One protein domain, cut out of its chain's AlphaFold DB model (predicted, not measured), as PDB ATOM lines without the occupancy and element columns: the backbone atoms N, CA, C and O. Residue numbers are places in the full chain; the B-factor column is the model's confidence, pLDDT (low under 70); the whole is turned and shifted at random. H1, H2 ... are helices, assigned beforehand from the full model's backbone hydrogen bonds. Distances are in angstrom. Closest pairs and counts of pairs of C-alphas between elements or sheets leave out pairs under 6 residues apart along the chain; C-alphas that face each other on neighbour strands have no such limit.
ATOM      1  N   ARG A 144      43.780  15.101-126.586       81.50
ATOM      2  CA  ARG A 144      43.739  13.690-127.007       81.50
ATOM      3  C   ARG A 144      43.726  13.554-128.521       81.50
ATOM      4  O   ARG A 144      44.347  12.648-129.068       81.50
ATOM      5  N   GLU A 145      43.004  14.447-129.190       81.94
ATOM      6  CA  GLU A 145      42.953  14.471-130.648       81.94
ATOM      7  C   GLU A 145      44.332  14.810-131.236       81.94
ATOM      8  O   GLU A 145      44.843  14.082-132.090       81.94
ATOM      9  N   PHE A 146      44.980  15.857-130.714       84.12
ATOM     10  CA  PHE A 146      46.311  16.267-131.164       84.12
ATOM     11  C   PHE A 146      47.402  15.248-130.812       84.12
ATOM     12  O   PHE A 146      48.267  14.979-131.646       84.12
ATOM     13  N   GLU A 147      47.327  14.599-129.646       86.06
ATOM     14  CA  GLU A 147      48.190  13.463-129.297       86.06
ATOM     15  C   GLU A 147      48.043  12.328-130.319       86.06
ATOM     16  O   GLU A 147      49.040  11.734-130.731       86.06
ATOM     17  N   GLY A 148      46.820  12.056-130.791       85.88
ATOM     18  CA  GLY A 148      46.553  11.084-131.853       85.88
ATOM     19  C   GLY A 148      47.215  11.449-133.187       85.88
ATOM     20  O   GLY A 148      47.822  10.589-133.839       85.88
ATOM     21  N   TYR A 149      47.164  12.725-133.582       88.00
ATOM     22  CA  TYR A 149      47.855  13.215-134.781       88.00
ATOM     23  C   TYR A 149      49.376  13.107-134.648       88.00
ATOM     24  O   TYR A 149      50.039  12.589-135.551       88.00
ATOM     25  N   PHE A 150      49.933  13.518-133.511       88.38
ATOM     26  CA  PHE A 150      51.377  13.476-133.272       88.38
ATOM     27  C   PHE A 150      51.878  12.039-133.183       88.38
ATOM     28  O   PHE A 150      52.919  11.706-133.749       88.38
ATOM     29  N   HIS A 151      51.105  11.152-132.557       87.19
ATOM     30  CA  HIS A 151      51.378   9.724-132.550       87.19
ATOM     31  C   HIS A 151      51.412   9.149-133.970       87.19
ATOM     32  O   HIS A 151      52.332   8.408-134.311       87.19
ATOM     33  N   THR A 152      50.463   9.533-134.826       87.75
ATOM     34  CA  THR A 152      50.428   9.092-136.227       87.75
ATOM     35  C   THR A 152      51.655   9.579-137.002       87.75
ATOM     36  O   THR A 152      52.292   8.789-137.700       87.75
ATOM     37  N   ALA A 153      52.048  10.846-136.837       88.88
ATOM     38  CA  ALA A 153      53.262  11.387-137.449       88.88
ATOM     39  C   ALA A 153      54.522  10.638-136.976       88.88
ATOM     40  O   ALA A 153      55.341  10.224-137.801       88.88
ATOM     41  N   LYS A 154      54.646  10.372-135.668       87.31
ATOM     42  CA  LYS A 154      55.738   9.564-135.099       87.31
ATOM     43  C   LYS A 154      55.743   8.127-135.631       87.31
ATOM     44  O   LYS A 154      56.811   7.590-135.908       87.31
ATOM     45  N   MET A 155      54.579   7.505-135.824       86.94
ATOM     46  CA  MET A 155      54.471   6.174-136.436       86.94
ATOM     47  C   MET A 155      54.963   6.164-137.885       86.94
ATOM     48  O   MET A 155      55.703   5.257-138.271       86.94
ATOM     49  N   LEU A 156      54.616   7.182-138.677       89.44
ATOM     50  CA  LEU A 156      55.126   7.332-140.042       89.44
ATOM     51  C   LEU A 156      56.645   7.543-140.059       89.44
ATOM     52  O   LEU A 156      57.332   6.882-140.835       89.44
ATOM     53  N   LEU A 157      57.176   8.386-139.169       88.19
ATOM     54  CA  LEU A 157      58.619   8.604-139.016       88.19
ATOM     55  C   LEU A 157      59.354   7.327-138.601       88.19
ATOM     56  O   LEU A 157      60.353   6.958-139.213       88.19
ATOM     57  N   SER A 158      58.829   6.607-137.611       87.25
ATOM     58  CA  SER A 158      59.375   5.323-137.173       87.25
ATOM     59  C   SER A 158      59.396   4.312-138.317       87.25
ATOM     60  O   SER A 158      60.412   3.657-138.557       87.25
ATOM     61  N   ARG A 159      58.302   4.229-139.086       87.12
ATOM     62  CA  ARG A 159      58.223   3.349-140.252       87.12
ATOM     63  C   ARG A 159      59.207   3.758-141.345       87.12
ATOM     64  O   ARG A 159      59.835   2.876-141.926       87.12
ATOM     65  N   PHE A 160      59.349   5.053-141.612       87.62
ATOM     66  CA  PHE A 160      60.326   5.580-142.561       87.62
ATOM     67  C   PHE A 160      61.743   5.157-142.166       87.62
ATOM     68  O   PHE A 160      62.424   4.498-142.948       87.62
ATOM     69  N   HIS A 161      62.152   5.430-140.925       85.00
ATOM     70  CA  HIS A 161      63.478   5.065-140.427       85.00
ATOM     71  C   HIS A 161      63.705   3.553-140.416       85.00
ATOM     72  O   HIS A 161      64.785   3.111-140.787       85.00
ATOM     73  N   PHE A 162      62.688   2.750-140.090       84.94
ATOM     74  CA  PHE A 162      62.763   1.290-140.182       84.94
ATOM     75  C   PHE A 162      63.036   0.810-141.616       84.94
ATOM     76  O   PHE A 162      63.916  -0.020-141.829       84.94
ATOM     77  N   VAL A 163      62.313   1.349-142.603       83.56
ATOM     78  CA  VAL A 163      62.504   1.001-144.022       83.56
ATOM     79  C   VAL A 163      63.862   1.490-144.529       83.56
ATOM     80  O   VAL A 163      64.536   0.789-145.281       83.56
ATOM     81  N   CYS A 164      64.295   2.672-144.091       76.75
ATOM     82  CA  CYS A 164      65.554   3.281-144.501       76.75
ATOM     83  C   CYS A 164      66.781   2.771-143.731       76.75
ATOM     84  O   CYS A 164      67.896   3.105-144.123       76.75
ATOM     85  N   ASN A 165      66.623   1.951-142.688       67.38
ATOM     86  CA  ASN A 165      67.718   1.531-141.802       67.38
ATOM     87  C   ASN A 165      68.834   0.734-142.517       67.38
ATOM     88  O   ASN A 165      69.913   0.558-141.964       67.38
ATOM     89  N   GLY A 166      68.586   0.255-143.744       60.03
ATOM     90  CA  GLY A 166      69.572  -0.445-144.577       60.03
ATOM     91  C   GLY A 166      70.276   0.403-145.648       60.03
ATOM     92  O   GLY A 166      71.269  -0.054-146.202       60.03
ATOM     93  N   SER A 167      69.785   1.605-145.971       64.25
ATOM     94  CA  SER A 167      70.306   2.424-147.088       64.25
ATOM     95  C   SER A 167      70.437   3.918-146.785       64.25
ATOM     96  O   SER A 167      71.092   4.626-147.550       64.25
ATOM     97  N   ALA A 168      69.816   4.388-145.695       71.75
ATOM     98  CA  ALA A 168      69.802   5.765-145.198       71.75
ATOM     99  C   ALA A 168      69.914   6.811-146.327       71.75
ATOM    100  O   ALA A 168      70.876   7.577-146.369       71.75
ATOM    101  N   PRO A 169      68.963   6.844-147.278       71.62
ATOM    102  CA  PRO A 169      69.126   7.560-148.544       71.62
ATOM    103  C   PRO A 169      69.346   9.065-148.341       71.62
ATOM    104  O   PRO A 169      70.110   9.692-149.062       71.62
ATOM    105  N   LEU A 170      68.762   9.644-147.294       76.62
ATOM    106  CA  LEU A 170      68.937  11.057-146.956       76.62
ATOM    107  C   LEU A 170      70.280  11.371-146.273       76.62
ATOM    108  O   LEU A 170      70.610  12.536-146.099       76.62
ATOM    109  N   ARG A 171      71.088  10.359-145.942       71.38
ATOM    110  CA  ARG A 171      72.428  10.476-145.331       71.38
ATOM    111  C   ARG A 171      73.549   9.938-146.226       71.38
ATOM    112  O   ARG A 171      74.718  10.256-146.018       71.38
ATOM    113  N   SER A 172      73.207   9.111-147.209       74.94
ATOM    114  CA  SER A 172      74.168   8.465-148.097       74.94
ATOM    115  C   SER A 172      74.909   9.466-148.983       74.94
ATOM    116  O   SER A 172      74.350  10.465-149.435       74.94
ATOM    117  N   LYS A 173      76.190   9.178-149.249       77.69
ATOM    118  CA  LYS A 173      77.015   9.958-150.179       77.69
ATOM    119  C   LYS A 173      76.661   9.565-151.610       77.69
ATOM    120  O   LYS A 173      77.219   8.605-152.150       77.69
ATOM    121  N   TRP A 174      75.779  10.339-152.229       76.94
ATOM    122  CA  TRP A 174      75.314  10.149-153.609       76.94
ATOM    123  C   TRP A 174      76.411  10.272-154.678       76.94
ATOM    124  O   TRP A 174      76.214   9.875-155.819       76.94
ATOM    125  N   THR A 175      77.605  10.740-154.306       74.19
ATOM    126  CA  THR A 175      78.799  10.773-155.168       74.19
ATOM    127  C   THR A 175      79.528   9.422-155.252       74.19
ATOM    128  O   THR A 175      80.435   9.261-156.065       74.19
ATOM    129  N   SER A 176      79.196   8.449-154.394       78.19
ATOM    130  CA  SER A 176      79.928   7.177-154.326       78.19
ATOM    131  C   SER A 176      79.414   6.139-155.346       78.19
ATOM    132  O   SER A 176      78.207   5.901-155.412       78.19
ATOM    133  N   PRO A 177      80.305   5.462-156.104       71.56
ATOM    134  CA  PRO A 177      79.906   4.481-157.123       71.56
ATOM    135  C   PRO A 177      79.101   3.296-156.572       71.56
ATOM    136  O   PRO A 177      78.202   2.791-157.239       71.56
ATOM    137  N   GLU A 178      79.397   2.867-155.343       73.31
ATOM    138  CA  GLU A 178      78.724   1.744-154.674       73.31
ATOM    139  C   GLU A 178      77.266   2.073-154.324       73.31
ATOM    140  O   GLU A 178      76.364   1.274-154.580       73.31
ATOM    141  N   THR A 179      77.015   3.281-153.807       70.94
ATOM    142  CA  THR A 179      75.663   3.756-153.469       70.94
ATOM    143  C   THR A 179      74.804   3.902-154.722       70.94
ATOM    144  O   THR A 179      73.639   3.510-154.721       70.94
ATOM    145  N   LEU A 180      75.385   4.404-155.817       71.19
ATOM    146  CA  LEU A 180      74.702   4.557-157.105       71.19
ATOM    147  C   LEU A 180      74.274   3.208-157.701       71.19
ATOM    148  O   LEU A 180      73.170   3.085-158.232       71.19
ATOM    149  N   LEU A 181      75.120   2.183-157.565       72.44
ATOM    150  CA  LEU A 181      74.844   0.837-158.068       72.44
ATOM    151  C   LEU A 181      73.710   0.148-157.290       72.44
ATOM    152  O   LEU A 181      72.910  -0.581-157.877       72.44
ATOM    153  N   LEU A 182      73.612   0.407-155.983       72.75
ATOM    154  CA  LEU A 182      72.578  -0.158-155.110       72.75
ATOM    155  C   LEU A 182      71.238   0.593-155.185       72.75
ATOM    156  O   LEU A 182      70.188  -0.033-155.043       72.75
ATOM    157  N   ALA A 183      71.256   1.909-155.413       73.88
ATOM    158  CA  ALA A 183      70.067   2.755-155.305       73.88
ATOM    159  C   ALA A 183      69.094   2.660-156.494       73.88
ATOM    160  O   ALA A 183      67.916   2.961-156.323       73.88
ATOM    161  N   LYS A 184      69.549   2.222-157.681       79.31
ATOM    162  CA  LYS A 184      68.731   2.128-158.915       79.31
ATOM    163  C   LYS A 184      67.934   3.409-159.248       79.31
ATOM    164  O   LYS A 184      66.837   3.320-159.798       79.31
ATOM    165  N   LEU A 185      68.480   4.581-158.925       82.31
ATOM    166  CA  LEU A 185      67.864   5.885-159.191       82.31
ATOM    167  C   LEU A 185      68.339   6.474-160.527       82.31
ATOM    168  O   LEU A 185      69.432   6.166-161.005       82.31
ATOM    169  N   GLN A 186      67.516   7.332-161.122       86.06
ATOM    170  CA  GLN A 186      67.850   8.129-162.302       86.06
ATOM    171  C   GLN A 186      68.744   9.321-161.928       86.06
ATOM    172  O   GLN A 186      68.737   9.792-160.792       86.06
ATOM    173  N   SER A 187      69.476   9.874-162.900       83.38
ATOM    174  CA  SER A 187      70.428  10.971-162.660       83.38
ATOM    175  C   SER A 187      69.801  12.208-162.002       83.38
ATOM    176  O   SER A 187      70.401  12.777-161.098       83.38
ATOM    177  N   HIS A 188      68.585  12.588-162.406       85.69
ATOM    178  CA  HIS A 188      67.878  13.743-161.836       85.69
ATOM    179  C   HIS A 188      67.408  13.497-160.391       85.69
ATOM    180  O   HIS A 188      67.347  14.425-159.591       85.69
ATOM    181  N   GLU A 189      67.100  12.247-160.034       85.31
ATOM    182  CA  GLU A 189      66.709  11.876-158.669       85.31
ATOM    183  C   GLU A 189      67.925  11.924-157.738       85.31
ATOM    184  O   GLU A 189      67.829  12.388-156.608       85.31
ATOM    185  N   ILE A 190      69.091  11.495-158.226       83.56
ATOM    186  CA  ILE A 190      70.362  11.568-157.494       83.56
ATOM    187  C   ILE A 190      70.756  13.029-157.239       83.56
ATOM    188  O   ILE A 190      71.152  13.373-156.126       83.56
ATOM    189  N   GLU A 191      70.626  13.883-158.259       86.62
ATOM    190  CA  GLU A 191      70.868  15.324-158.150       86.62
ATOM    191  C   GLU A 191      69.937  15.959-157.113       86.62
ATOM    192  O   GLU A 191      70.413  16.576-156.162       86.62
ATOM    193  N   PHE A 192      68.633  15.686-157.205       88.25
ATOM    194  CA  PHE A 192      67.640  16.164-156.244       88.25
ATOM    195  C   PHE A 192      67.958  15.746-154.800       88.25
ATOM    196  O   PHE A 192      67.853  16.555-153.874       88.25
ATOM    197  N   MET A 193      68.368  14.492-154.582       84.94
ATOM    198  CA  MET A 193      68.728  14.005-153.245       84.94
ATOM    199  C   MET A 193      69.967  14.726-152.699       84.94
ATOM    200  O   MET A 193      70.000  15.070-151.516       84.94
ATOM    201  N   GLY A 194      70.956  15.005-153.555       84.94
ATOM    202  CA  GLY A 194      72.140  15.788-153.199       84.94
ATOM    203  C   GLY A 194      71.816  17.249-152.871       84.94
ATOM    204  O   GLY A 194      72.246  17.754-151.835       84.94
ATOM    205  N   GLU A 195      71.013  17.916-153.701       87.88
ATOM    206  CA  GLU A 195      70.568  19.297-153.462       87.88
ATOM    207  C   GLU A 195      69.772  19.417-152.160       87.88
ATOM    208  O   GLU A 195      70.010  20.319-151.354       87.88
ATOM    209  N   THR A 196      68.876  18.460-151.909       87.25
ATOM    210  CA  THR A 196      68.068  18.418-150.686       87.25
ATOM    211  C   THR A 196      68.949  18.277-149.443       87.25
ATOM    212  O   THR A 196      68.726  18.971-148.454       87.25
ATOM    213  N   GLN A 197      69.984  17.430-149.480       85.50
ATOM    214  CA  GLN A 197      70.942  17.305-148.373       85.50
ATOM    215  C   GLN A 197      71.679  18.618-148.099       85.50
ATOM    216  O   GLN A 197      71.808  19.020-146.942       85.50
ATOM    217  N   VAL A 198      72.144  19.300-149.150       87.62
ATOM    218  CA  VAL A 198      72.843  20.587-149.023       87.62
ATOM    219  C   VAL A 198      71.929  21.644-148.406       87.62
ATOM    220  O   VAL A 198      72.352  22.372-147.509       87.62
ATOM    221  N   GLU A 199      70.669  21.707-148.837       88.25
ATOM    222  CA  GLU A 199      69.702  22.673-148.317       88.25
ATOM    223  C   GLU A 199      69.335  22.407-146.850       88.25
ATOM    224  O   GLU A 199      69.243  23.343-146.054       88.25
ATOM    225  N   ILE A 200      69.190  21.137-146.461       86.88
ATOM    226  CA  ILE A 200      68.943  20.759-145.064       86.88
ATOM    227  C   ILE A 200      70.143  21.107-144.179       86.88
ATOM    228  O   ILE A 200      69.948  21.680-143.110       86.88
ATOM    229  N   LEU A 201      71.376  20.846-144.631       85.69
ATOM    230  CA  LEU A 201      72.590  21.238-143.902       85.69
ATOM    231  C   LEU A 201      72.709  22.761-143.768       85.69
ATOM    232  O   LEU A 201      73.079  23.264-142.711       85.69
ATOM    233  N   ARG A 202      72.333  23.518-144.806       90.44
ATOM    234  CA  ARG A 202      72.316  24.988-144.767       90.44
ATOM    235  C   ARG A 202      71.389  25.529-143.674       90.44
ATOM    236  O   ARG A 202      71.690  26.563-143.081       90.44
ATOM    237  N   ARG A 203      70.272  24.842-143.419       90.62
ATOM    238  CA  ARG A 203      69.241  25.231-142.443       90.62
ATOM    239  C   ARG A 203      69.279  24.417-141.152       90.62
ATOM    240  O   ARG A 203      68.373  24.542-140.334       90.62
ATOM    241  N   GLU A 204      70.320  23.618-140.931       86.75
ATOM    242  CA  GLU A 204      70.384  22.650-139.831       86.75
ATOM    243  C   GLU A 204      70.101  23.291-138.465       86.75
ATOM    244  O   GLU A 204      69.276  22.791-137.706       86.75
ATOM    245  N   THR A 205      70.716  24.440-138.172       87.69
ATOM    246  CA  THR A 205      70.506  25.147-136.898       87.69
ATOM    247  C   THR A 205      69.056  25.599-136.709       87.69
ATOM    248  O   THR A 205      68.507  25.450-135.621       87.69
ATOM    249  N   GLU A 206      68.423  26.135-137.754       89.88
ATOM    250  CA  GLU A 206      67.019  26.569-137.722       89.88
ATOM    251  C   GLU A 206      66.092  25.371-137.484       89.88
ATOM    252  O   GLU A 206      65.199  25.419-136.640       89.88
ATOM    253  N   LEU A 207      66.342  24.277-138.201       88.38
ATOM    254  CA  LEU A 207      65.558  23.051-138.148       88.38
ATOM    255  C   LEU A 207      65.666  22.375-136.769       88.38
ATOM    256  O   LEU A 207      64.645  22.060-136.151       88.38
ATOM    257  N   LEU A 208      66.873  22.258-136.210       86.19
ATOM    258  CA  LEU A 208      67.074  21.719-134.860       86.19
ATOM    259  C   LEU A 208      66.370  22.563-133.785       86.19
ATOM    260  O   LEU A 208      65.754  21.999-132.877       86.19
ATOM    261  N   GLN A 209      66.354  23.894-133.931       88.00
ATOM    262  CA  GLN A 209      65.621  24.783-133.023       88.00
ATOM    263  C   GLN A 209      64.107  24.552-133.044       88.00
ATOM    264  O   GLN A 209      63.461  24.727-132.013       88.00
ATOM    265  N   LEU A 210      63.515  24.144-134.176       87.25
ATOM    266  CA  LEU A 210      62.083  23.818-134.225       87.25
ATOM    267  C   LEU A 210      61.739  22.690-133.248       87.25
ATOM    268  O   LEU A 210      60.692  22.739-132.600       87.25
ATOM    269  N   ARG A 211      62.634  21.701-133.126       82.56
ATOM    270  CA  ARG A 211      62.476  20.576-132.203       82.56
ATOM    271  C   ARG A 211      62.697  21.005-130.759       82.56
ATOM    272  O   ARG A 211      61.845  20.731-129.927       82.56
ATOM    273  N   GLU A 212      63.800  21.698-130.479       85.00
ATOM    274  CA  GLU A 212      64.127  22.171-129.123       85.00
ATOM    275  C   GLU A 212      63.051  23.088-128.542       85.00
ATOM    276  O   GLU A 212      62.820  23.094-127.337       85.00
ATOM    277  N   LYS A 213      62.378  23.854-129.403       86.50
ATOM    278  CA  LYS A 213      61.309  24.761-128.998       86.50
ATOM    279  C   LYS A 213      59.916  24.146-129.061       86.50
ATOM    280  O   LYS A 213      58.976  24.876-128.800       86.50
ATOM    281  N   HIS A 214      59.746  22.867-129.406       85.69
ATOM    282  CA  HIS A 214      58.428  22.216-129.532       85.69
ATOM    283  C   HIS A 214      57.452  22.946-130.478       85.69
ATOM    284  O   HIS A 214      56.253  23.075-130.213       85.69
ATOM    285  N   LYS A 215      57.966  23.441-131.611       86.00
ATOM    286  CA  LYS A 215      57.176  24.154-132.629       86.00
ATOM    287  C   LYS A 215      56.467  23.185-133.576       86.00
ATOM    288  O   LYS A 215      56.764  23.160-134.772       86.00
ATOM    289  N   TYR A 216      55.555  22.373-133.042       85.31
ATOM    290  CA  TYR A 216      54.878  21.298-133.780       85.31
ATOM    291  C   TYR A 216      54.114  21.777-135.023       85.31
ATOM    292  O   TYR A 216      53.988  21.022-135.988       85.31
ATOM    293  N   GLU A 217      53.602  23.011-135.004       84.31
ATOM    294  CA  GLU A 217      52.849  23.628-136.102       84.31
ATOM    295  C   GLU A 217      53.727  24.257-137.179       84.31
ATOM    296  O   GLU A 217      53.215  24.648-138.227       84.31
ATOM    297  N   SER A 218      55.029  24.405-136.924       86.62
ATOM    298  CA  SER A 218      55.927  24.994-137.905       86.62
ATOM    299  C   SER A 218      56.058  24.080-139.112       86.62
ATOM    300  O   SER A 218      56.242  22.864-138.981       86.62
ATOM    301  N   ASP A 219      56.078  24.696-140.293       83.62
ATOM    302  CA  ASP A 219      56.438  24.006-141.521       83.62
ATOM    303  C   ASP A 219      57.756  23.250-141.320       83.62
ATOM    304  O   ASP A 219      58.688  23.731-140.667       83.62
ATOM    305  N   LEU A 220      57.811  22.041-141.881       86.31
ATOM    306  CA  LEU A 220      58.937  21.108-141.817       86.31
ATOM    307  C   LEU A 220      59.206  20.440-140.461       86.31
ATOM    308  O   LEU A 220      59.996  19.500-140.473       86.31
ATOM    309  N   TYR A 221      58.548  20.802-139.346       88.94
ATOM    310  CA  TYR A 221      58.829  20.222-138.014       88.94
ATOM    311  C   TYR A 221      58.904  18.686-138.020       88.94
ATOM    312  O   TYR A 221      59.845  18.094-137.485       88.94
ATOM    313  N   TRP A 222      57.928  18.027-138.649       87.94
ATOM    314  CA  TRP A 222      57.885  16.566-138.747       87.94
ATOM    315  C   TRP A 222      58.826  16.034-139.830       87.94
ATOM    316  O   TRP A 222      59.545  15.065-139.603       87.94
ATOM    317  N   CYS A 223      58.871  16.686-140.993       87.62
ATOM    318  CA  CYS A 223      59.651  16.220-142.139       87.62
ATOM    319  C   CYS A 223      61.163  16.273-141.895       87.62
ATOM    320  O   CYS A 223      61.884  15.370-142.312       87.62
ATOM    321  N   GLN A 224      61.650  17.300-141.193       87.25
ATOM    322  CA  GLN A 224      63.078  17.457-140.911       87.25
ATOM    323  C   GLN A 224      63.646  16.277-140.107       87.25
ATOM    324  O   GLN A 224      64.792  15.888-140.297       87.25
ATOM    325  N   GLN A 225      62.821  15.616-139.289       87.94
ATOM    326  CA  GLN A 225      63.225  14.474-138.466       87.94
ATOM    327  C   GLN A 225      63.548  13.217-139.289       87.94
ATOM    328  O   GLN A 225      64.120  12.268-138.758       87.94
ATOM    329  N   MET A 226      63.231  13.196-140.588       86.88
ATOM    330  CA  MET A 226      63.686  12.146-141.506       86.88
ATOM    331  C   MET A 226      65.200  12.217-141.774       86.88
ATOM    332  O   MET A 226      65.806  11.206-142.133       86.88
TER     333      MET A 226
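This is residues 144 to 226 of the 243 residues of an uncharacterized protein of Togninia minima (strain UCR-PA7) (UniProt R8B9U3). The model is a loose, open U of helices: the long H1 makes one side, residues 165 to 176 and the short H2 make the turn at the far end, and H3 followed by H4 comes back as the other side. The last helix, the very short H5, folds into the space between the two sides, and residues 144 to 149 of H1 stick out at one end. The printed part has 83 residues with five named helices, H1 to H5 in order, and no named strand; the class is all helix. It is loose, with a radius of gyration of the C-alphas of 15.0 A, and elongated, spanning 47 by 26 by 18 A.

H1, residues 144 to 164, begins at C-alpha 144 (43.739, 13.690, -127.007) and is 29.8 A long. H2 holds residues 177 to 183. H3, residues 187 to 202, begins at C-alpha 187 (70.428, 10.971, -162.660) and is 22.8 A long. H4 holds residues 204 to 212, 12.4 A. H5, residues 223 to 226, ends at C-alpha 226 (63.686, 12.146, -141.506).

H1 touches H5 with residues 157 to 161 alone; the closest C-alphas, of Leu 157 and Met 226, are 6.7 A apart. H1 is apart from H2, H3 and H4. H2 and H3 are only just apart, their closest C-alphas 8.3 A from each other. H3 and H4 meet only through their link. H5 is close to H4 but not clearly touching it, with the closest C-alphas, of Leu 207 and Gln 224, 6.7 A apart. Every O i to N i+4 pair is within hydrogen-bond range in H1, H2 and H3, and 4 of 5 are in H4; H5 is too short for such a pair.

The C-alphas farthest apart, of Arg 144 and Pro 177, are 48.0 A apart. The printed part has no cut. The link from H1 to H2 is long, with 12 residues. Mean pLDDT of the printed part is 83.0; residues 165 to 167 are under 70.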